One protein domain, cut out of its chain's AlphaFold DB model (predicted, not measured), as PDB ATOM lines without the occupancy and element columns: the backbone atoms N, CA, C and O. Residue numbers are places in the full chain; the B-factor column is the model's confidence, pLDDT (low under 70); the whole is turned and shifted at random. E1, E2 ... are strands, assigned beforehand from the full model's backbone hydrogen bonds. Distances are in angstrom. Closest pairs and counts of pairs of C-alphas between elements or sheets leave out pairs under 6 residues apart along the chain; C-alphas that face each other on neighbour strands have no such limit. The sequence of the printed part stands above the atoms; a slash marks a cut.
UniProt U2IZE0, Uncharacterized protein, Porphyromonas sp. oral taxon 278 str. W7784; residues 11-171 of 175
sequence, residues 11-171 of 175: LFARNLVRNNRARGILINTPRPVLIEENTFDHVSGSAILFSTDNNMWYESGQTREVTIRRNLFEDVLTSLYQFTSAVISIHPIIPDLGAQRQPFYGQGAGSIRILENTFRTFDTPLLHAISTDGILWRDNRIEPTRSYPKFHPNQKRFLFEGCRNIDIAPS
ATOM      1  N   LEU A  11     -18.794  37.197 -36.358       97.88
ATOM      2  CA  LEU A  11     -20.227  37.404 -36.200       97.88
ATOM      3  C   LEU A  11     -20.741  36.342 -35.228       97.88
ATOM      4  O   LEU A  11     -20.747  35.157 -35.554       97.88
ATOM      5  N   PHE A  12     -21.166  36.766 -34.045       98.38
ATOM      6  CA  PHE A  12     -21.801  35.923 -33.043       98.38
ATOM      7  C   PHE A  12     -23.234  36.416 -32.857       98.38
ATOM      8  O   PHE A  12     -23.471  37.376 -32.124       98.38
ATOM      9  N   ALA A  13     -24.177  35.820 -33.586       98.56
ATOM     10  CA  ALA A  13     -25.542  36.328 -33.634       98.56
ATOM     11  C   ALA A  13     -26.617  35.257 -33.472       98.56
ATOM     12  O   ALA A  13     -26.477  34.162 -34.021       98.56
ATOM     13  N   ARG A  14     -27.716  35.618 -32.794       98.50
ATOM     14  CA  ARG A  14     -28.923  34.786 -32.624       98.50
ATOM     15  C   ARG A  14     -28.662  33.441 -31.941       98.50
ATOM     16  O   ARG A  14     -29.258  32.427 -32.296       98.50
ATOM     17  N   ASN A  15     -27.766  33.439 -30.956       98.62
ATOM     18  CA  ASN A  15     -27.441  32.264 -30.151       98.62
ATOM     19  C   ASN A  15     -28.145  32.294 -28.791       98.62
ATOM     20  O   ASN A  15     -28.407  33.359 -28.234       98.62
ATOM     21  N   LEU A  16     -28.351  31.106 -28.222       98.50
ATOM     22  CA  LEU A  16     -28.683  30.913 -26.814       98.50
ATOM     23  C   LEU A  16     -27.466  30.320 -26.097       98.50
ATOM     24  O   LEU A  16     -27.060  29.194 -26.387       98.50
ATOM     25  N   VAL A  17     -26.899  31.065 -25.152       98.25
ATOM     26  CA  VAL A  17     -25.781  30.644 -24.298       98.25
ATOM     27  C   VAL A  17     -26.302  30.530 -22.874       98.25
ATOM     28  O   VAL A  17     -26.678  31.541 -22.287       98.25
ATOM     29  N   ARG A  18     -26.356  29.315 -22.318       96.69
ATOM     30  CA  ARG A  18     -26.962  29.094 -20.998       96.69
ATOM     31  C   ARG A  18     -26.338  27.970 -20.189       96.69
ATOM     32  O   ARG A  18     -25.795  27.025 -20.765       96.69
ATOM     33  N   ASN A  19     -26.501  28.036 -18.867       88.56
ATOM     34  CA  ASN A  19     -26.127  26.989 -17.901       88.56
ATOM     35  C   ASN A  19     -24.650  26.554 -17.958       88.56
ATOM     36  O   ASN A  19     -24.296  25.444 -17.556       88.56
ATOM     37  N   ASN A  20     -23.773  27.406 -18.479       87.19
ATOM     38  CA  ASN A  20     -22.353  27.118 -18.586       87.19
ATOM     39  C   ASN A  20     -21.607  27.501 -17.301       87.19
ATOM     40  O   ASN A  20     -21.833  28.542 -16.670       87.19
ATOM     41  N   ARG A  21     -20.634  26.659 -16.953       93.56
ATOM     42  CA  ARG A  21     -19.598  26.997 -15.979       93.56
ATOM     43  C   ARG A  21     -18.672  28.072 -16.570       93.56
ATOM     44  O   ARG A  21     -18.265  27.960 -17.725       93.56
ATOM     45  N   ALA A  22     -18.274  29.043 -15.751       91.88
ATOM     46  CA  ALA A  22     -17.388  30.155 -16.102       91.88
ATOM     47  C   ALA A  22     -18.007  31.157 -17.104       91.88
ATOM     48  O   ALA A  22     -19.083  31.677 -16.841       91.88
ATOM     49  N   ARG A  23     -17.326  31.515 -18.201       95.75
ATOM     50  CA  ARG A  23     -17.748  32.617 -19.092       95.75
ATOM     51  C   ARG A  23     -18.658  32.140 -20.217       95.75
ATOM     52  O   ARG A  23     -18.504  31.007 -20.661       95.75
ATOM     53  N   GLY A  24     -19.541  33.015 -20.702       97.00
ATOM     54  CA  GLY A  24     -20.397  32.748 -21.865       97.00
ATOM     55  C   GLY A  24     -19.580  32.667 -23.152       97.00
ATOM     56  O   GLY A  24     -19.490  31.608 -23.765       97.00
ATOM     57  N   ILE A  25     -18.924  33.768 -23.521       96.44
ATOM     58  CA  ILE A  25     -17.953  33.821 -24.620       96.44
ATOM     59  C   ILE A  25     -16.674  34.547 -24.196       96.44
ATOM     60  O   ILE A  25     -16.705  35.457 -23.365       96.44
ATOM     61  N   LEU A  26     -15.550  34.144 -24.793       94.62
ATOM     62  CA  LEU A  26     -14.266  34.834 -24.685       94.62
ATOM     63  C   LEU A  26     -13.851  35.337 -26.070       94.62
ATOM     64  O   LEU A  26     -13.839  34.562 -27.026       94.62
ATOM     65  N   ILE A  27     -13.539  36.629 -26.183       90.88
ATOM     66  CA  ILE A  27     -13.233  37.290 -27.456       90.88
ATOM     67  C   ILE A  27     -11.834  37.897 -27.431       90.88
ATOM     68  O   ILE A  27     -11.603  38.892 -26.750       90.88
ATOM     69  N   ASN A  28     -10.954  37.345 -28.268       85.94
ATOM     70  CA  ASN A  28      -9.601  37.833 -28.519       85.94
ATOM     71  C   ASN A  28      -9.320  37.790 -30.028       85.94
ATOM     72  O   ASN A  28      -8.809  36.804 -30.552       85.94
ATOM     73  N   THR A  29      -9.690  38.837 -30.764       88.00
ATOM     74  CA  THR A  29      -9.313  38.967 -32.180       88.00
ATOM     75  C   THR A  29      -9.092  40.433 -32.529       88.00
ATOM     76  O   THR A  29      -9.900  41.273 -32.148       88.00
ATOM     77  N   PRO A  30      -8.037  40.785 -33.285       88.19
ATOM     78  CA  PRO A  30      -7.793  42.167 -33.684       88.19
ATOM     79  C   PRO A  30      -8.712  42.668 -34.802       88.19
ATOM     80  O   PRO A  30      -8.620  43.835 -35.190       88.19
ATOM     81  N   ARG A  31      -9.566  41.804 -35.363       90.44
ATOM     82  CA  ARG A  31     -10.530  42.191 -36.397       90.44
ATOM     83  C   ARG A  31     -11.905  42.486 -35.796       90.44
ATOM     84  O   ARG A  31     -12.191  42.005 -34.707       90.44
ATOM     85  N   PRO A  32     -12.762  43.231 -36.519       93.94
ATOM     86  CA  PRO A  32     -14.082  43.592 -36.022       93.94
ATOM     87  C   PRO A  32     -14.912  42.401 -35.540       93.94
ATOM     88  O   PRO A  32     -14.962  41.350 -36.195       93.94
ATOM     89  N   VAL A  33     -15.592  42.618 -34.416       97.25
ATOM     90  CA  VAL A  33     -16.493  41.662 -33.773       97.25
ATOM     91  C   VAL A  33     -17.904  42.247 -33.698       97.25
ATOM     92  O   VAL A  33     -18.099  43.377 -33.252       97.25
ATOM     93  N   LEU A  34     -18.901  41.467 -34.106       98.62
ATOM     94  CA  LEU A  34     -20.317  41.775 -33.936       98.62
ATOM     95  C   LEU A  34     -20.969  40.684 -33.085       98.62
ATOM     96  O   LEU A  34     -20.978  39.518 -33.473       98.62
ATOM     97  N   ILE A  35     -21.498  41.076 -31.928       98.81
ATOM     98  CA  ILE A  35     -22.234  40.227 -30.988       98.81
ATOM     99  C   ILE A  35     -23.654  40.777 -30.919       98.81
ATOM    100  O   ILE A  35     -23.883  41.810 -30.284       98.81
ATOM    101  N   GLU A  36     -24.603  40.136 -31.600       98.81
ATOM    102  CA  GLU A  36     -25.964  40.669 -31.684       98.81
ATOM    103  C   GLU A  36     -27.088  39.655 -31.518       98.81
ATOM    104  O   GLU A  36     -26.992  38.517 -31.960       98.81
ATOM    105  N   GLU A  37     -28.192  40.091 -30.912       98.81
ATOM    106  CA  GLU A  37     -29.423  39.292 -30.818       98.81
ATOM    107  C   GLU A  37     -29.218  37.935 -30.125       98.81
ATOM    108  O   GLU A  37     -29.922  36.970 -30.409       98.81
ATOM    109  N   ASN A  38     -28.240  37.838 -29.221       98.88
ATOM    110  CA  ASN A  38     -28.014  36.638 -28.422       98.88
ATOM    111  C   ASN A  38     -28.738  36.729 -27.078       98.88
ATOM    112  O   ASN A  38     -28.955  37.814 -26.535       98.88
ATOM    113  N   THR A  39     -29.020  35.567 -26.503       98.88
ATOM    114  CA  THR A  39     -29.481  35.424 -25.125       98.88
ATOM    115  C   THR A  39     -28.393  34.743 -24.302       98.88
ATOM    116  O   THR A  39     -28.007  33.612 -24.598       98.88
ATOM    117  N   PHE A  40     -27.907  35.432 -23.272       98.75
ATOM    118  CA  PHE A  40     -27.021  34.898 -22.242       98.75
ATOM    119  C   PHE A  40     -27.845  34.668 -20.978       98.75
ATOM    120  O   PHE A  40     -28.244  35.628 -20.327       98.75
ATOM    121  N   ASP A  41     -28.113  33.408 -20.663       98.12
ATOM    122  CA  ASP A  41     -29.125  32.987 -19.694       98.12
ATOM    123  C   ASP A  41     -28.475  32.166 -18.571       98.12
ATOM    124  O   ASP A  41     -27.973  31.062 -18.794       98.12
ATOM    125  N   HIS A  42     -28.415  32.740 -17.367       97.25
ATOM    126  CA  HIS A  42     -27.818  32.125 -16.176       97.25
ATOM    127  C   HIS A  42     -26.368  31.644 -16.382       97.25
ATOM    128  O   HIS A  42     -25.942  30.589 -15.898       97.25
ATOM    129  N   VAL A  43     -25.575  32.432 -17.112       97.44
ATOM    130  CA  VAL A  43     -24.124  32.235 -17.227       97.44
ATOM    131  C   VAL A  43     -23.475  32.467 -15.859       97.44
ATOM    132  O   VAL A  43     -23.647  33.529 -15.263       97.44
ATOM    133  N   SER A  44     -22.691  31.504 -15.365       96.50
ATOM    134  CA  SER A  44     -22.161  31.593 -13.994       96.50
ATOM    135  C   SER A  44     -21.102  32.683 -13.779       96.50
ATOM    136  O   SER A  44     -21.001  33.217 -12.683       96.50
ATOM    137  N   GLY A  45     -20.319  33.040 -14.795       96.81
ATOM    138  CA  GLY A  45     -19.387  34.173 -14.791       96.81
ATOM    139  C   GLY A  45     -19.851  35.299 -15.717       96.81
ATOM    140  O   GLY A  45     -21.045  35.486 -15.940       96.81
ATOM    141  N   SER A  46     -18.909  36.061 -16.281       97.88
ATOM    142  CA  SER A  46     -19.240  37.087 -17.277       97.88
ATOM    143  C   SER A  46     -19.858  36.452 -18.519       97.88
ATOM    144  O   SER A  46     -19.348  35.458 -19.043       97.88
ATOM    145  N   ALA A  47     -20.922  37.064 -19.031       98.19
ATOM    146  CA  ALA A  47     -21.519  36.675 -20.300       98.19
ATOM    147  C   ALA A  47     -20.514  36.848 -21.447       98.19
ATOM    148  O   ALA A  47     -20.359  35.960 -22.283       98.19
ATOM    149  N   ILE A  48     -19.783  37.964 -21.434       98.12
ATOM    150  CA  ILE A  48     -18.766  38.300 -22.429       98.12
ATOM    151  C   ILE A  48     -17.490  38.703 -21.691       98.12
ATOM    152  O   ILE A  48     -17.509  39.615 -20.861       98.12
ATOM    153  N   LEU A  49     -16.383  38.030 -22.002       96.50
ATOM    154  CA  LEU A  49     -15.054  38.360 -21.497       96.50
ATOM    155  C   LEU A  49     -14.110  38.674 -22.662       96.50
ATOM    156  O   LEU A  49     -13.948  37.865 -23.572       96.50
ATOM    157  N   PHE A  50     -13.434  39.813 -22.600       93.38
ATOM    158  CA  PHE A  50     -12.247  40.092 -23.405       93.38
ATOM    159  C   PHE A  50     -11.050  39.955 -22.479       93.38
ATOM    160  O   PHE A  50     -10.978  40.647 -21.464       93.38
ATOM    161  N   SER A  51     -10.130  39.046 -22.776       84.62
ATOM    162  CA  SER A  51      -9.026  38.740 -21.869       84.62
ATOM    163  C   SER A  51      -7.838  38.269 -22.669       84.62
ATOM    164  O   SER A  51      -7.813  37.125 -23.090       84.62
ATOM    165  N   THR A  52      -6.826  39.109 -22.809       73.31
ATOM    166  CA  THR A  52      -5.530  38.697 -23.348       73.31
ATOM    167  C   THR A  52      -4.552  38.541 -22.206       73.31
ATOM    168  O   THR A  52      -4.453  39.422 -21.344       73.31
ATOM    169  N   ASP A  53      -3.797  37.455 -22.237       62.53
ATOM    170  CA  ASP A  53      -2.764  37.163 -21.260       62.53
ATOM    171  C   ASP A  53      -1.523  36.639 -21.978       62.53
ATOM    172  O   ASP A  53      -1.560  35.571 -22.577       62.53
ATOM    173  N   ASN A  54      -0.418  37.379 -21.891       54.47
ATOM    174  CA  ASN A  54       0.882  36.959 -22.421       54.47
ATOM    175  C   ASN A  54       1.793  36.316 -21.357       54.47
ATOM    176  O   ASN A  54       2.950  36.034 -21.657       54.47
ATOM    177  N   ASN A  55       1.299  36.107 -20.131       54.62
ATOM    178  CA  ASN A  55       2.056  35.538 -19.017       54.62
ATOM    179  C   ASN A  55       1.728  34.055 -18.786       54.62
ATOM    180  O   ASN A  55       2.637  33.230 -18.849       54.62
ATOM    181  N   MET A  56       0.468  33.694 -18.509       54.06
ATOM    182  CA  MET A  56       0.089  32.308 -18.176       54.06
ATOM    183  C   MET A  56      -0.582  31.583 -19.348       54.06
ATOM    184  O   MET A  56      -0.253  30.427 -19.610       54.06
ATOM    185  N   TRP A  57      -1.499  32.244 -20.062       53.78
ATOM    186  CA  TRP A  57      -2.309  31.615 -21.118       53.78
ATOM    187  C   TRP A  57      -1.788  31.831 -22.548       53.78
ATOM    188  O   TRP A  57      -2.210  31.118 -23.454       53.78
ATOM    189  N   TYR A  58      -0.852  32.767 -22.752       57.00
ATOM    190  CA  TYR A  58      -0.286  33.143 -24.060       57.00
ATOM    191  C   TYR A  58      -1.350  33.429 -25.144       57.00
ATOM    192  O   TYR A  58      -1.156  33.137 -26.326       57.00
ATOM    193  N   GLU A  59      -2.477  34.022 -24.741       57.44
ATOM    194  CA  GLU A  59      -3.573  34.420 -25.623       57.44
ATOM    195  C   GLU A  59      -3.363  35.852 -26.130       57.44
ATOM    196  O   GLU A  59      -3.458  36.833 -25.386       57.44
ATOM    197  N   SER A  60      -3.103  35.964 -27.432       62.09
ATOM    198  CA  SER A  60      -2.974  37.229 -28.153       62.09
ATOM    199  C   SER A  60      -4.274  37.599 -28.870       62.09
ATOM    200  O   SER A  60      -4.964  36.733 -29.398       62.09
ATOM    201  N   GLY A  61      -4.596  38.893 -28.923       70.81
ATOM    202  CA  GLY A  61      -5.717  39.390 -29.718       70.81
ATOM    203  C   GLY A  61      -6.210  40.749 -29.242       70.81
ATOM    204  O   GLY A  61      -7.104  40.842 -28.410       70.81
ATOM    205  N   GLN A  62      -5.635  41.822 -29.786       83.44
ATOM    206  CA  GLN A  62      -6.003  43.195 -29.436       83.44
ATOM    207  C   GLN A  62      -7.331  43.592 -30.095       83.44
ATOM    208  O   GLN A  62      -7.315  44.178 -31.174       83.44
ATOM    209  N   THR A  63      -8.476  43.286 -29.481       90.19
ATOM    210  CA  THR A  63      -9.791  43.691 -30.004       90.19
ATOM    211  C   THR A  63      -9.871  45.204 -30.196       90.19
ATOM    212  O   THR A  63      -9.894  45.980 -29.240       90.19
ATOM    213  N   ARG A  64      -9.898  45.622 -31.465       92.50
ATOM    214  CA  ARG A  64      -9.918  47.038 -31.847       92.50
ATOM    215  C   ARG A  64     -11.319  47.580 -31.981       92.50
ATOM    216  O   ARG A  64     -11.549  48.721 -31.619       92.50
ATOM    217  N   GLU A  65     -12.235  46.770 -32.504       95.50
ATOM    218  CA  GLU A  65     -13.621  47.166 -32.702       95.50
ATOM    219  C   GLU A  65     -14.562  46.041 -32.317       95.50
ATOM    220  O   GLU A  65     -14.442  44.915 -32.810       95.50
ATOM    221  N   VAL A  66     -15.544  46.371 -31.488       98.00
ATOM    222  CA  VAL A  66     -16.640  45.466 -31.176       98.00
ATOM    223  C   VAL A  66     -17.954  46.220 -31.092       98.00
ATOM    224  O   VAL A  66     -18.022  47.348 -30.609       98.00
ATOM    225  N   THR A  67     -19.010  45.583 -31.582       98.75
ATOM    226  CA  THR A  67     -20.388  46.010 -31.351       98.75
ATOM    227  C   THR A  67     -21.135  44.888 -30.649       98.75
ATOM    228  O   THR A  67     -21.271  43.796 -31.193       98.75
ATOM    229  N   ILE A  68     -21.610  45.168 -29.441       98.81
ATOM    230  CA  ILE A  68     -22.447  44.307 -28.610       98.81
ATOM    231  C   ILE A  68     -23.827  44.949 -28.608       98.81
ATOM    232  O   ILE A  68     -24.022  45.967 -27.941       98.81
ATOM    233  N   ARG A  69     -24.767  44.418 -29.397       98.81
ATOM    234  CA  ARG A  69     -26.078  45.056 -29.551       98.81
ATOM    235  C   ARG A  69     -27.280  44.136 -29.494       98.81
ATOM    236  O   ARG A  69     -27.223  43.018 -29.990       98.81
ATOM    237  N   ARG A  70     -28.396  44.634 -28.959       98.81
ATOM    238  CA  ARG A  70     -29.677  43.903 -28.908       98.81
ATOM    239  C   ARG A  70     -29.569  42.510 -28.271       98.81
ATOM    240  O   ARG A  70     -30.308  41.605 -28.641       98.81
ATOM    241  N   ASN A  71     -28.633  42.312 -27.343       98.94
ATOM    242  CA  ASN A  71     -28.523  41.067 -26.585       98.94
ATOM    243  C   ASN A  71     -29.386  41.137 -25.320       98.94
ATOM    244  O   ASN A  71     -29.607  42.216 -24.765       98.94
ATOM    245  N   LEU A  72     -29.823  39.972 -24.849       98.81
ATOM    246  CA  LEU A  72     -30.432  39.788 -23.537       98.81
ATOM    247  C   LEU A  72     -29.420  39.126 -22.603       98.81
ATOM    248  O   LEU A  72     -28.925  38.039 -22.901       98.81
ATOM    249  N   PHE A  73     -29.147  39.765 -21.470       98.69
ATOM    250  CA  PHE A  73     -28.397  39.194 -20.357       98.69
ATOM    251  C   PHE A  73     -29.383  38.922 -19.220       98.69
ATOM    252  O   PHE A  73     -29.915  39.873 -18.654       98.69
ATOM    253  N   GLU A  74     -29.646  37.653 -18.928       98.31
ATOM    254  CA  GLU A  74     -30.604  37.194 -17.918       98.31
ATOM    255  C   GLU A  74     -29.837  36.541 -16.763       98.31
ATOM    256  O   GLU A  74     -29.237  35.477 -16.934       98.31
ATOM    257  N   ASP A  75     -29.814  37.227 -15.617       97.56
ATOM    258  CA  ASP A  75     -29.270  36.775 -14.332       97.56
ATOM    259  C   ASP A  75     -27.924  36.044 -14.447       97.56
ATOM    260  O   ASP A  75     -27.721  34.933 -13.957       97.56
ATOM    261  N   VAL A  76     -26.977  36.695 -15.121       97.00
ATOM    262  CA  VAL A  76     -25.591  36.224 -15.257       97.00
ATOM    263  C   VAL A  76     -24.735  36.658 -14.059       97.00
ATOM    264  O   VAL A  76     -25.195  37.422 -13.216       97.00
ATOM    265  N   LEU A  77     -23.475  36.206 -13.989       96.12
ATOM    266  CA  LEU A  77     -22.579  36.395 -12.832       96.12
ATOM    267  C   LEU A  77     -23.076  35.721 -11.542       96.12
ATOM    268  O   LEU A  77     -22.921  36.261 -10.450       96.12
ATOM    269  N   THR A  78     -23.636  34.516 -11.629       95.81
ATOM    270  CA  THR A  78     -24.114  33.773 -10.445       95.81
ATOM    271  C   THR A  78     -22.998  33.138  -9.603       95.81
ATOM    272  O   THR A  78     -23.265  32.474  -8.603       95.81
ATOM    273  N   SER A  79     -21.726  33.302  -9.974       96.25
ATOM    274  CA  SER A  79     -20.554  32.796  -9.251       96.25
ATOM    275  C   SER A  79     -19.306  33.652  -9.503       96.25
ATOM    276  O   SER A  79     -19.217  34.393 -10.480       96.25
ATOM    277  N   LEU A  80     -18.301  33.528  -8.628       95.75
ATOM    278  CA  LEU A  80     -17.033  34.253  -8.756       95.75
ATOM    279  C   LEU A  80     -16.021  33.461  -9.591       95.75
ATOM    280  O   LEU A  80     -15.660  32.337  -9.240       95.75
ATOM    281  N   TYR A  81     -15.509  34.078 -10.657       93.94
ATOM    282  CA  TYR A  81     -14.385  33.571 -11.442       93.94
ATOM    283  C   TYR A  81     -13.332  34.660 -11.671       93.94
ATOM    284  O   TYR A  81     -13.574  35.858 -11.521       93.94
ATOM    285  N   GLN A  82     -12.127  34.229 -12.040       90.81
ATOM    286  CA  GLN A  82     -11.048  35.139 -12.402       90.81
ATOM    287  C   GLN A  82     -11.443  35.987 -13.622       90.81
ATOM    288  O   GLN A  82     -12.011  35.464 -14.582       90.81
ATOM    289  N   PHE A  83     -11.132  37.286 -13.572       92.50
ATOM    290  CA  PHE A  83     -11.415  38.283 -14.617       92.50
ATOM    291  C   PHE A  83     -12.906  38.541 -14.904       92.50
ATOM    292  O   PHE A  83     -13.222  39.351 -15.772       92.50
ATOM    293  N   THR A  84     -13.832  37.902 -14.176       96.00
ATOM    294  CA  THR A  84     -15.281  38.072 -14.358       96.00
ATOM    295  C   THR A  84     -15.877  38.956 -13.270       96.00
ATOM    296  O   THR A  84     -16.464  38.479 -12.303       96.00
ATOM    297  N   SER A  85     -15.688  40.259 -13.403       96.62
ATOM    298  CA  SER A  85     -16.043  41.256 -12.379       96.62
ATOM    299  C   SER A  85     -17.291  42.085 -12.711       96.62
ATOM    300  O   SER A  85     -17.645  43.002 -11.966       96.62
ATOM    301  N   ALA A  86     -17.882  41.827 -13.878       98.19
ATOM    302  CA  ALA A  86     -19.067  42.475 -14.433       98.19
ATOM    303  C   ALA A  86     -19.702  41.603 -15.531       98.19
ATOM    304  O   ALA A  86     -19.022  40.720 -16.069       98.19
ATOM    305  N   VAL A  87     -20.983  41.840 -15.861       98.31
ATOM    306  CA  VAL A  87     -21.718  41.102 -16.914       98.31
ATOM    307  C   VAL A  87     -20.886  41.034 -18.197       98.31
ATOM    308  O   VAL A  87     -20.689  39.953 -18.761       98.31
ATOM    309  N   ILE A  88     -20.329  42.178 -18.595       98.56
ATOM    310  CA  ILE A  88     -19.299  42.307 -19.622       98.56
ATOM    311  C   ILE A  88     -18.000  42.723 -18.927       98.56
ATOM    312  O   ILE A  88     -17.955  43.746 -18.246       98.56
ATOM    313  N   SER A  89     -16.936  41.940 -19.095       98.12
ATOM    314  CA  SER A  89     -15.610  42.267 -18.555       98.12
ATOM    315  C   SER A  89     -14.587  42.408 -19.684       98.12
ATOM    316  O   SER A  89     -14.445  41.517 -20.517       98.12
ATOM    317  N   ILE A  90     -13.875  43.534 -19.720       96.81
ATOM    318  CA  ILE A  90     -12.742  43.806 -20.611       96.81
ATOM    319  C   ILE A  90     -11.496  43.887 -19.735       96.81
ATOM    320  O   ILE A  90     -11.269  44.887 -19.058       96.81
ATOM    321  N   HIS A  91     -10.718  42.811 -19.701       93.81
ATOM    322  CA  HIS A  91      -9.708  42.590 -18.674       93.81
ATOM    323  C   HIS A  91      -8.401  42.032 -19.272       93.81
ATOM    324  O   HIS A  91      -8.086  40.854 -19.091       93.81
ATOM    325  N   PRO A  92      -7.611  42.844 -20.002       90.38
ATOM    326  CA  PRO A  92      -6.268  42.440 -20.399       90.38
ATOM    327  C   PRO A  92      -5.348  42.355 -19.171       90.38
ATOM    328  O   PRO A  92      -5.487  43.129 -18.222       90.38
ATOM    329  N   ILE A  93      -4.368  41.452 -19.199       86.38
ATOM    330  CA  ILE A  93      -3.303  41.419 -18.192       86.38
ATOM    331  C   ILE A  93      -2.211  42.414 -18.598       86.38
ATOM    332  O   ILE A  93      -1.444  42.166 -19.528       86.38
ATOM    333  N   ILE A  94      -2.150  43.555 -17.903       83.94
ATOM    334  CA  ILE A  94      -1.165  44.623 -18.129       83.94
ATOM    335  C   ILE A  94      -0.208  44.679 -16.922       83.94
ATOM    336  O   ILE A  94      -0.674  44.985 -15.826       83.94
ATOM    337  N   PRO A  95       1.104  44.399 -17.085       83.38
ATOM    338  CA  PRO A  95       2.053  44.346 -15.964       83.38
ATOM    339  C   PRO A  95       2.200  45.659 -15.184       83.38
ATOM    340  O   PRO A  95       2.314  45.634 -13.963       83.38
ATOM    341  N   ASP A  96       2.185  46.795 -15.884       86.88
ATOM    342  CA  ASP A  96       2.216  48.131 -15.286       86.88
ATOM    343  C   ASP A  96       1.198  49.023 -16.000       86.88
ATOM    344  O   ASP A  96       1.464  49.610 -17.054       86.88
ATOM    345  N   LEU A  97      -0.011  49.080 -15.436       88.25
ATOM    346  CA  LEU A  97      -1.089  49.915 -15.958       88.25
ATOM    347  C   LEU A  97      -0.782  51.415 -15.792       88.25
ATOM    348  O   LEU A  97      -1.230  52.219 -16.606       88.25
ATOM    349  N   GLY A  98      -0.002  51.803 -14.776       87.44
ATOM    350  CA  GLY A  98       0.321  53.203 -14.482       87.44
ATOM    351  C   GLY A  98       1.298  53.816 -15.487       87.44
ATOM    352  O   GLY A  98       1.156  54.982 -15.856       87.44
ATOM    353  N   ALA A  99       2.249  53.026 -15.988       89.50
ATOM    354  CA  ALA A  99       3.179  53.445 -17.039       89.50
ATOM    355  C   ALA A  99       2.573  53.407 -18.457       89.50
ATOM    356  O   ALA A  99       3.217  53.827 -19.429       89.50
ATOM    357  N   GLN A 100       1.345  52.906 -18.611       86.88
ATOM    358  CA  GLN A 100       0.724  52.739 -19.917       86.88
ATOM    359  C   GLN A 100       0.381  54.085 -20.576       86.88
ATOM    360  O   GLN A 100      -0.360  54.911 -20.049       86.88
ATOM    361  N   ARG A 101       0.859  54.281 -21.811       87.06
ATOM    362  CA  ARG A 101       0.595  55.507 -22.586       87.06
ATOM    363  C   ARG A 101      -0.665  55.451 -23.439       87.06
ATOM    364  O   ARG A 101      -1.253  56.502 -23.693       87.06
ATOM    365  N   GLN A 102      -1.053  54.272 -23.911       89.00
ATOM    366  CA  GLN A 102      -2.217  54.063 -24.770       89.00
ATOM    367  C   GLN A 102      -2.993  52.835 -24.292       89.00
ATOM    368  O   GLN A 102      -2.342  51.842 -23.958       89.00
ATOM    369  N   PRO A 103      -4.337  52.891 -24.264       93.12
ATOM    370  CA  PRO A 103      -5.162  51.724 -23.977       93.12
ATOM    371  C   PRO A 103      -4.811  50.531 -24.873       93.12
ATOM    372  O   PRO A 103      -4.456  50.696 -26.041       93.12
ATOM    373  N   PHE A 104      -4.897  49.328 -24.315       92.19
ATOM    374  CA  PHE A 104      -4.651  48.088 -25.034       92.19
ATOM    375  C   PHE A 104      -5.823  47.749 -25.955       92.19
ATOM    376  O   PHE A 104      -5.596  47.418 -27.108       92.19
ATOM    377  N   TYR A 105      -7.064  47.854 -25.489       94.19
ATOM    378  CA  TYR A 105      -8.251  47.612 -26.309       94.19
ATOM    379  C   TYR A 105      -8.824  48.898 -26.897       94.19
ATOM    380  O   TYR A 105      -8.677  49.978 -26.325       94.19
ATOM    381  N   GLY A 106      -9.533  48.757 -28.016       93.94
ATOM    382  CA  GLY A 106     -10.120  49.883 -28.736       93.94
ATOM    383  C   GLY A 106      -9.126  50.607 -29.645       93.94
ATOM    384  O   GLY A 106      -7.915  50.388 -29.601       93.94
ATOM    385  N   GLN A 107      -9.659  51.458 -30.518       94.12
ATOM    386  CA  GLN A 107      -8.877  52.243 -31.484       94.12
ATOM    387  C   GLN A 107      -9.383  53.687 -31.637       94.12
ATOM    388  O   GLN A 107      -9.238  54.296 -32.695       94.12
ATOM    389  N   GLY A 108      -9.998  54.227 -30.582       94.56
ATOM    390  CA  GLY A 108     -10.577  55.573 -30.545       94.56
ATOM    391  C   GLY A 108     -12.077  55.574 -30.258       94.56
ATOM    392  O   GLY A 108     -12.691  54.518 -30.098       94.56
ATOM    393  N   ALA A 109     -12.660  56.774 -30.178       96.81
ATOM    394  CA  ALA A 109     -14.045  57.000 -29.761       96.81
ATOM    395  C   ALA A 109     -15.055  56.084 -30.477       96.81
ATOM    396  O   ALA A 109     -15.072  55.971 -31.703       96.81
ATOM    397  N   GLY A 110     -15.912  55.430 -29.690       96.12
ATOM    398  CA  GLY A 110     -16.948  54.532 -30.190       96.12
ATOM    399  C   GLY A 110     -16.435  53.227 -30.796       96.12
ATOM    400  O   GLY A 110     -17.200  52.560 -31.479       96.12
ATOM    401  N   SER A 111     -15.178  52.837 -30.594       96.94
ATOM    402  CA  SER A 111     -14.674  51.553 -31.094       96.94
ATOM    403  C   SER A 111     -15.229  50.344 -30.328       96.94
ATOM    404  O   SER A 111     -15.382  49.268 -30.909       96.94
ATOM    405  N   ILE A 112     -15.633  50.527 -29.068       98.12
ATOM    406  CA  ILE A 112     -16.270  49.504 -28.233       98.12
ATOM    407  C   ILE A 112     -17.718  49.934 -27.970       98.12
ATOM    408  O   ILE A 112     -17.984  50.753 -27.095       98.12
ATOM    409  N   ARG A 113     -18.666  49.414 -28.754       98.69
ATOM    410  CA  ARG A 113     -20.077  49.829 -28.723       98.69
ATOM    411  C   ARG A 113     -20.923  48.810 -27.966       98.69
ATOM    412  O   ARG A 113     -20.984  47.654 -28.377       98.69
ATOM    413  N   ILE A 114     -21.605  49.240 -26.910       98.69
ATOM    414  CA  ILE A 114     -22.585  48.459 -26.151       98.69
ATOM    415  C   ILE A 114     -23.931  49.169 -26.287       98.69
ATOM    416  O   ILE A 114     -24.171  50.189 -25.641       98.69
ATOM    417  N   LEU A 115     -24.775  48.668 -27.187       98.44
ATOM    418  CA  LEU A 115     -25.950  49.388 -27.683       98.44
ATOM    419  C   LEU A 115     -27.229  48.567 -27.535       98.44
ATOM    420  O   LEU A 115     -27.245  47.400 -27.912       98.44
ATOM    421  N   GLU A 116     -28.325  49.168 -27.085       98.12
ATOM    422  CA  GLU A 116     -29.662  48.554 -27.200       98.12
ATOM    423  C   GLU A 116     -29.794  47.172 -26.518       98.12
ATOM    424  O   GLU A 116     -30.635  46.357 -26.900       98.12
ATOM    425  N   ASN A 117     -28.942  46.843 -25.543       98.69
ATOM    426  CA  ASN A 117     -29.015  45.562 -24.838       98.69
ATOM    427  C   ASN A 117     -29.996  45.643 -23.666       98.69
ATOM    428  O   ASN A 117     -30.247  46.712 -23.112       98.69
ATOM    429  N   THR A 118     -30.527  44.494 -23.255       98.62
ATOM    430  CA  THR A 118     -31.330  44.365 -22.034       98.62
ATOM    431  C   THR A 118     -30.536  43.599 -20.981       98.62
ATOM    432  O   THR A 118     -30.126  42.464 -21.219       98.62
ATOM    433  N   PHE A 119     -30.339  44.210 -19.815       98.38
ATOM    434  CA  PHE A 119     -29.684  43.617 -18.653       98.38
ATOM    435  C   PHE A 119     -30.724  43.328 -17.571       98.38
ATOM    436  O   PHE A 119     -31.065  44.217 -16.790       98.38
ATOM    437  N   ARG A 120     -31.217  42.091 -17.516       98.25
ATOM    438  CA  ARG A 120     -32.002  41.571 -16.393       98.25
ATOM    439  C   ARG A 120     -31.048  40.996 -15.363       98.25
ATOM    440  O   ARG A 120     -30.409  39.984 -15.626       98.25
ATOM    441  N   THR A 121     -30.863  41.695 -14.250       96.94
ATOM    442  CA  THR A 121     -29.789  41.371 -13.302       96.94
ATOM    443  C   THR A 121     -30.226  41.508 -11.854       96.94
ATOM    444  O   THR A 121     -30.870  42.487 -11.469       96.94
ATOM    445  N   PHE A 122     -29.807  40.552 -11.033       97.38
ATOM    446  CA  PHE A 122     -29.983  40.584  -9.584       97.38
ATOM    447  C   PHE A 122     -28.895  41.412  -8.871       97.38
ATOM    448  O   PHE A 122     -29.133  41.927  -7.777       97.38
ATOM    449  N   ASP A 123     -27.714  41.581  -9.485       96.12
ATOM    450  CA  ASP A 123     -26.574  42.326  -8.924       96.12
ATOM    451  C   ASP A 123     -26.187  43.558  -9.769       96.12
ATOM    452  O   ASP A 123     -26.789  43.866 -10.799       96.12
ATOM    453  N   THR A 124     -25.214  44.325  -9.283       95.75
ATOM    454  CA  THR A 124     -24.884  45.684  -9.734       95.75
ATOM    455  C   THR A 124     -23.946  45.764 -10.955       95.75
ATOM    456  O   THR A 124     -24.189  46.616 -11.814       95.75
ATOM    457  N   PRO A 125     -22.867  44.960 -11.073       97.75
ATOM    458  CA  PRO A 125     -21.824  45.183 -12.084       97.75
ATOM    459  C   PRO A 125     -22.222  44.840 -13.520       97.75
ATOM    460  O   PRO A 125     -22.361  43.671 -13.868       97.75
ATOM    461  N   LEU A 126     -22.295  45.842 -14.398       98.00
ATOM    462  CA  LEU A 126     -22.651  45.643 -15.806       98.00
ATOM    463  C   LEU A 126     -21.437  45.659 -16.732       98.00
ATOM    464  O   LEU A 126     -21.301  44.781 -17.584       98.00
ATOM    465  N   LEU A 127     -20.531  46.617 -16.534       98.50
ATOM    466  CA  LEU A 127     -19.305  46.727 -17.317       98.50
ATOM    467  C   LEU A 127     -18.113  47.012 -16.412       98.50
ATOM    468  O   LEU A 127     -18.088  48.003 -15.681       98.50
ATOM    469  N   HIS A 128     -17.101  46.159 -16.517       98.31
ATOM    470  CA  HIS A 128     -15.758  46.453 -16.044       98.31
ATOM    471  C   HIS A 128     -14.843  46.513 -17.260       98.31
ATOM    472  O   HIS A 128     -14.775  45.541 -18.010       98.31
ATOM    473  N   ALA A 129     -14.148  47.630 -17.458       97.88
ATOM    474  CA  ALA A 129     -13.134  47.740 -18.490       97.88
ATOM    475  C   ALA A 129     -11.805  48.262 -17.943       97.88
ATOM    476  O   ALA A 129     -11.750  49.266 -17.233       97.88
ATOM    477  N   ILE A 130     -10.732  47.586 -18.334       96.69
ATOM    478  CA  ILE A 130      -9.354  47.961 -18.057       96.69
ATOM    479  C   ILE A 130      -8.676  48.257 -19.392       96.69
ATOM    480  O   ILE A 130      -8.848  47.517 -20.364       96.69
ATOM    481  N   SER A 131      -7.884  49.329 -19.446       95.81
ATOM    482  CA  SER A 131      -7.032  49.654 -20.590       95.81
ATOM    483  C   SER A 131      -7.803  49.682 -21.918       95.81
ATOM    484  O   SER A 131      -7.402  49.066 -22.905       95.81
ATOM    485  N   THR A 132      -8.953  50.359 -21.938       96.69
ATOM    486  CA  THR A 132      -9.867  50.381 -23.092       96.69
ATOM    487  C   THR A 132     -10.120  51.803 -23.592       96.69
ATOM    488  O   THR A 132     -10.398  52.708 -22.807       96.69
ATOM    489  N   ASP A 133     -10.030  52.010 -24.902       97.50
ATOM    490  CA  ASP A 133     -10.377  53.261 -25.573       97.50
ATOM    491  C   ASP A 133     -11.755  53.173 -26.241       97.50
ATOM    492  O   ASP A 133     -12.082  52.174 -26.880       97.50
ATOM    493  N   GLY A 134     -12.547  54.239 -26.159       98.06
ATOM    494  CA  GLY A 134     -13.700  54.431 -27.029       98.06
ATOM    495  C   GLY A 134     -14.942  53.638 -26.668       98.06
ATOM    496  O   GLY A 134     -15.634  53.159 -27.570       98.06
ATOM    497  N   ILE A 135     -15.219  53.491 -25.376       98.62
ATOM    498  CA  ILE A 135     -16.444  52.851 -24.894       98.62
ATOM    499  C   ILE A 135     -17.629  53.769 -25.189       98.62
ATOM    500  O   ILE A 135     -17.676  54.893 -24.702       98.62
ATOM    501  N   LEU A 136     -18.593  53.268 -25.954       98.31
ATOM    502  CA  LEU A 136     -19.896  53.887 -26.163       98.31
ATOM    503  C   LEU A 136     -20.974  52.979 -25.573       98.31
ATOM    504  O   LEU A 136     -21.184  51.872 -26.067       98.31
ATOM    505  N   TRP A 137     -21.671  53.463 -24.550       98.12
ATOM    506  CA  TRP A 137     -22.803  52.797 -23.913       98.12
ATOM    507  C   TRP A 137     -24.069  53.626 -24.116       98.12
ATOM    508  O   TRP A 137     -24.154  54.761 -23.634       98.12
ATOM    509  N   ARG A 138     -25.048  53.085 -24.846       97.00
ATOM    510  CA  ARG A 138     -26.258  53.834 -25.200       97.00
ATOM    511  C   ARG A 138     -27.476  52.943 -25.425       97.00
ATOM    512  O   ARG A 138     -27.353  51.848 -25.969       97.00
ATOM    513  N   ASP A 139     -28.641  53.460 -25.048       96.50
ATOM    514  CA  ASP A 139     -29.958  52.847 -25.239       96.50
ATOM    515  C   ASP A 139     -30.082  51.455 -24.596       96.50
ATOM    516  O   ASP A 139     -30.890  50.630 -25.022       96.50
ATOM    517  N   ASN A 140     -29.280  51.162 -23.568       97.06
ATOM    518  CA  ASN A 140     -29.366  49.886 -22.863       97.06
ATOM    519  C   ASN A 140     -30.425  49.964 -21.763       97.06
ATOM    520  O   ASN A 140     -30.469  50.917 -20.989       97.06
ATOM    521  N   ARG A 141     -31.244  48.920 -21.636       96.19
ATOM    522  CA  ARG A 141     -32.270  48.824 -20.594       96.19
ATOM    523  C   ARG A 141     -31.787  47.949 -19.449       96.19
ATOM    524  O   ARG A 141     -31.265  46.861 -19.685       96.19
ATOM    525  N   ILE A 142     -31.991  48.402 -18.217       95.81
ATOM    526  CA  ILE A 142     -31.617  47.663 -17.012       95.81
ATOM    527  C   ILE A 142     -32.899  47.303 -16.263       95.81
ATOM    528  O   ILE A 142     -33.718  48.160 -15.947       95.81
ATOM    529  N   GLU A 143     -33.083  46.018 -15.992       96.31
ATOM    530  CA  GLU A 143     -34.276  45.457 -15.365       96.31
ATOM    531  C   GLU A 143     -33.841  44.683 -14.109       96.31
ATOM    532  O   GLU A 143     -33.395  43.540 -14.206       96.31
ATOM    533  N   PRO A 144     -33.898  45.293 -12.910       95.88
ATOM    534  CA  PRO A 144     -33.481  44.613 -11.690       95.88
ATOM    535  C   PRO A 144     -34.350  43.386 -11.392       95.88
ATOM    536  O   PRO A 144     -35.580  43.468 -11.428       95.88
ATOM    537  N   THR A 145     -33.722  42.275 -11.020       97.25
ATOM    538  CA  THR A 145     -34.403  41.051 -10.579       97.25
ATOM    539  C   THR A 145     -34.141  40.790  -9.092       97.25
ATOM    540  O   THR A 145     -33.383  41.498  -8.424       97.25
ATOM    541  N   ARG A 146     -34.816  39.778  -8.535       96.94
ATOM    542  CA  ARG A 146     -34.583  39.267  -7.170       96.94
ATOM    543  C   ARG A 146     -34.342  37.757  -7.164       96.94
ATOM    544  O   ARG A 146     -34.577  37.106  -6.150       96.94
ATOM    545  N   SER A 147     -33.917  37.206  -8.301       96.56
ATOM    546  CA  SER A 147     -33.726  35.764  -8.494       96.56
ATOM    547  C   SER A 147     -32.625  35.202  -7.590       96.56
ATOM    548  O   SER A 147     -32.714  34.059  -7.148       96.56
ATOM    549  N   TYR A 148     -31.632  36.032  -7.252       95.69
ATOM    550  CA  TYR A 148     -30.540  35.715  -6.332       95.69
ATOM    551  C   TYR A 148     -30.242  36.901  -5.397       95.69
ATOM    552  O   TYR A 148     -30.523  38.052  -5.745       95.69
ATOM    553  N   PRO A 149     -29.665  36.663  -4.203       95.69
ATOM    554  CA  PRO A 149     -29.124  37.740  -3.383       95.69
ATOM    555  C   PRO A 149     -27.884  38.353  -4.046       95.69
ATOM    556  O   PRO A 149     -27.086  37.651  -4.664       95.69
ATOM    557  N   LYS A 150     -27.689  39.662  -3.862       96.00
ATOM    558  CA  LYS A 150     -26.441  40.330  -4.248       96.00
ATOM    559  C   LYS A 150     -25.276  39.769  -3.443       96.00
ATOM    560  O   LYS A 150     -25.391  39.603  -2.229       96.00
ATOM    561  N   PHE A 151     -24.155  39.525  -4.104       96.12
ATOM    562  CA  PHE A 151     -22.956  38.994  -3.451       96.12
ATOM    563  C   PHE A 151     -21.654  39.471  -4.096       96.12
ATOM    564  O   PHE A 151     -20.585  39.300  -3.505       96.12
ATOM    565  N   HIS A 152     -21.705  40.027  -5.308       96.75
ATOM    566  CA  HIS A 152     -20.506  40.313  -6.076       96.75
ATOM    567  C   HIS A 152     -19.675  41.422  -5.395       96.75
ATOM    568  O   HIS A 152     -20.223  42.451  -5.015       96.75
ATOM    569  N   PRO A 153     -18.348  41.288  -5.230       95.81
ATOM    570  CA  PRO A 153     -17.552  42.275  -4.486       95.81
ATOM    571  C   PRO A 153     -17.447  43.636  -5.193       95.81
ATOM    572  O   PRO A 153     -17.392  44.677  -4.541       95.81
ATOM    573  N   ASN A 154     -17.441  43.654  -6.529       96.56
ATOM    574  CA  ASN A 154     -17.602  44.898  -7.282       96.56
ATOM    575  C   ASN A 154     -19.032  45.420  -7.081       96.56
ATOM    576  O   ASN A 154     -19.982  44.731  -7.429       96.56
ATOM    577  N   GLN A 155     -19.172  46.630  -6.543       95.19
ATOM    578  CA  GLN A 155     -20.461  47.303  -6.331       95.19
ATOM    579  C   GLN A 155     -20.668  48.491  -7.284       95.19
ATOM    580  O   GLN A 155     -21.610  49.265  -7.136       95.19
ATOM    581  N   LYS A 156     -19.788  48.659  -8.276       96.06
ATOM    582  CA  LYS A 156     -19.913  49.698  -9.299       96.06
ATOM    583  C   LYS A 156     -20.596  49.121 -10.532       96.06
ATOM    584  O   LYS A 156     -20.149  48.114 -11.077       96.06
ATOM    585  N   ARG A 157     -21.641  49.807 -11.005       95.38
ATOM    586  CA  ARG A 157     -22.328  49.482 -12.267       95.38
ATOM    587  C   ARG A 157     -21.359  49.535 -13.450       95.38
ATOM    588  O   ARG A 157     -21.325  48.618 -14.268       95.38
ATOM    589  N   PHE A 158     -20.552  50.594 -13.468       97.56
ATOM    590  CA  PHE A 158     -19.479  50.840 -14.419       97.56
ATOM    591  C   PHE A 158     -18.163  51.012 -13.651       97.56
ATOM    592  O   PHE A 158     -18.048  51.907 -12.810       97.56
ATOM    593  N   LEU A 159     -17.181  50.153 -13.913       97.81
ATOM    594  CA  LEU A 159     -15.823  50.262 -13.379       97.81
ATOM    595  C   LEU A 159     -14.853  50.437 -14.548       97.81
ATOM    596  O   LEU A 159     -14.874  49.650 -15.491       97.81
ATOM    597  N   PHE A 160     -14.019  51.474 -14.483       97.75
ATOM    598  CA  PHE A 160     -13.067  51.811 -15.534       97.75
ATOM    599  C   PHE A 160     -11.684  52.066 -14.950       97.75
ATOM    600  O   PHE A 160     -11.539  52.869 -14.029       97.75
ATOM    601  N   GLU A 161     -10.669  51.428 -15.525       96.81
ATOM    602  CA  GLU A 161      -9.273  51.555 -15.102       96.81
ATOM    603  C   GLU A 161      -8.392  51.786 -16.334       96.81
ATOM    604  O   GLU A 161      -8.435  51.019 -17.292       96.81
ATOM    605  N   GLY A 162      -7.627  52.882 -16.376       95.56
ATOM    606  CA  GLY A 162      -6.773  53.200 -17.534       95.56
ATOM    607  C   GLY A 162      -7.524  53.355 -18.869       95.56
ATOM    608  O   GLY A 162      -6.946  53.132 -19.931       95.56
ATOM    609  N   CYS A 163      -8.815  53.695 -18.832       96.75
ATOM    610  CA  CYS A 163      -9.661  53.836 -20.019       96.75
ATOM    611  C   CYS A 163      -9.706  55.282 -20.551       96.75
ATOM    612  O   CYS A 163      -9.437  56.233 -19.814       96.75
ATOM    613  N   ARG A 164     -10.054  55.457 -21.833       96.69
ATOM    614  CA  ARG A 164     -10.191  56.762 -22.515       96.69
ATOM    615  C   ARG A 164     -11.426  56.798 -23.420       96.69
ATOM    616  O   ARG A 164     -11.958  55.750 -23.770       96.69
ATOM    617  N   ASN A 165     -11.875  58.006 -23.777       97.31
ATOM    618  CA  ASN A 165     -13.021  58.254 -24.666       97.31
ATOM    619  C   ASN A 165     -14.276  57.445 -24.285       97.31
ATOM    620  O   ASN A 165     -14.814  56.695 -25.097       97.31
ATOM    621  N   ILE A 166     -14.705  57.578 -23.028       97.75
ATOM    622  CA  ILE A 166     -15.896  56.907 -22.498       97.75
ATOM    623  C   ILE A 166     -17.105  57.829 -22.691       97.75
ATOM    624  O   ILE A 166     -17.117  58.944 -22.175       97.75
ATOM    625  N   ASP A 167     -18.116  57.341 -23.400       97.50
ATOM    626  CA  ASP A 167     -19.406  57.993 -23.621       97.50
ATOM    627  C   ASP A 167     -20.519  57.067 -23.109       97.50
ATOM    628  O   ASP A 167     -20.772  56.005 -23.681       97.50
ATOM    629  N   ILE A 168     -21.153  57.454 -22.000       95.56
ATOM    630  CA  ILE A 168     -22.319  56.766 -21.436       95.56
ATOM    631  C   ILE A 168     -23.487  57.739 -21.482       95.56
ATOM    632  O   ILE A 168     -23.422  58.820 -20.889       95.56
ATOM    633  N   ALA A 169     -24.561  57.348 -22.165       85.25
ATOM    634  CA  ALA A 169     -25.757  58.168 -22.261       85.25
ATOM    635  C   ALA A 169     -26.338  58.474 -20.860       85.25
ATOM    636  O   ALA A 169     -26.438  57.565 -20.032       85.25
ATOM    637  N   PRO A 170     -26.772  59.719 -20.575       78.50
ATOM    638  CA  PRO A 170     -27.347  60.079 -19.273       78.50
ATOM    639  C   PRO A 170     -28.575  59.251 -18.871       78.50
ATOM    640  O   PRO A 170     -28.801  59.025 -17.687       78.50
ATOM    641  N   SER A 171     -29.352  58.766 -19.844       76.50
ATOM    642  CA  SER A 171     -30.485  57.860 -19.611       76.50
ATOM    643  C   SER A 171     -30.076  56.540 -18.953       76.50
ATOM    644  O   SER A 171     -30.876  55.941 -18.244       76.50
TER     645      SER A 171
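Overview. This is residues 11 to 171 of the 175 residues of an uncharacterized protein of Porphyromonas sp. oral taxon 278 str. W7784 (UniProt U2IZE0). The chain winds in stacked turns, a solenoid with three parallel sheets as walls: E1 E3 E6 E9 E12, E2 E4 E7 E10 E13, and E5 E8 E11 E14. There is little regular structure: 161 residues are printed, 50 in fourteen named strands, E1 to E14 in chain order, all strand. It is compact, radius of gyration of the C-alphas 14.6 A, spanning 42 by 32 by 29 A.

Arrangement. One sheet runs E1 (11 to 13), E3 (33 to 36), E6 (66 to 69), E9 (112 to 115), E12 (135 to 138); N 35 and O 67, 2.8 A apart, are within hydrogen-bond range. Another runs E2 (16 to 18), E4 (39 to 41), E7 (72 to 74), E10 (118 to 121), E13 (141 to 144), with N 74 and O 40 at 2.8 A. E6 runs on into E7 at 74 degrees. The third runs E5 (48 to 50), E8 (88 to 90), E11 (127 to 130), E14 (158 to 161), with N 129 and O 159 at 2.9 A.

Along the chain. E1 begins at C-alpha 11 (-20.227, 37.404, -36.200). E14, 10.3 A long, ends at C-alpha 161 (-9.273, 51.555, -15.102).

Size, cuts and confidence. The printed part has no cut. The link E8 to E9, 21 residues, is long. Residues 53 to 60 have pLDDT under 70.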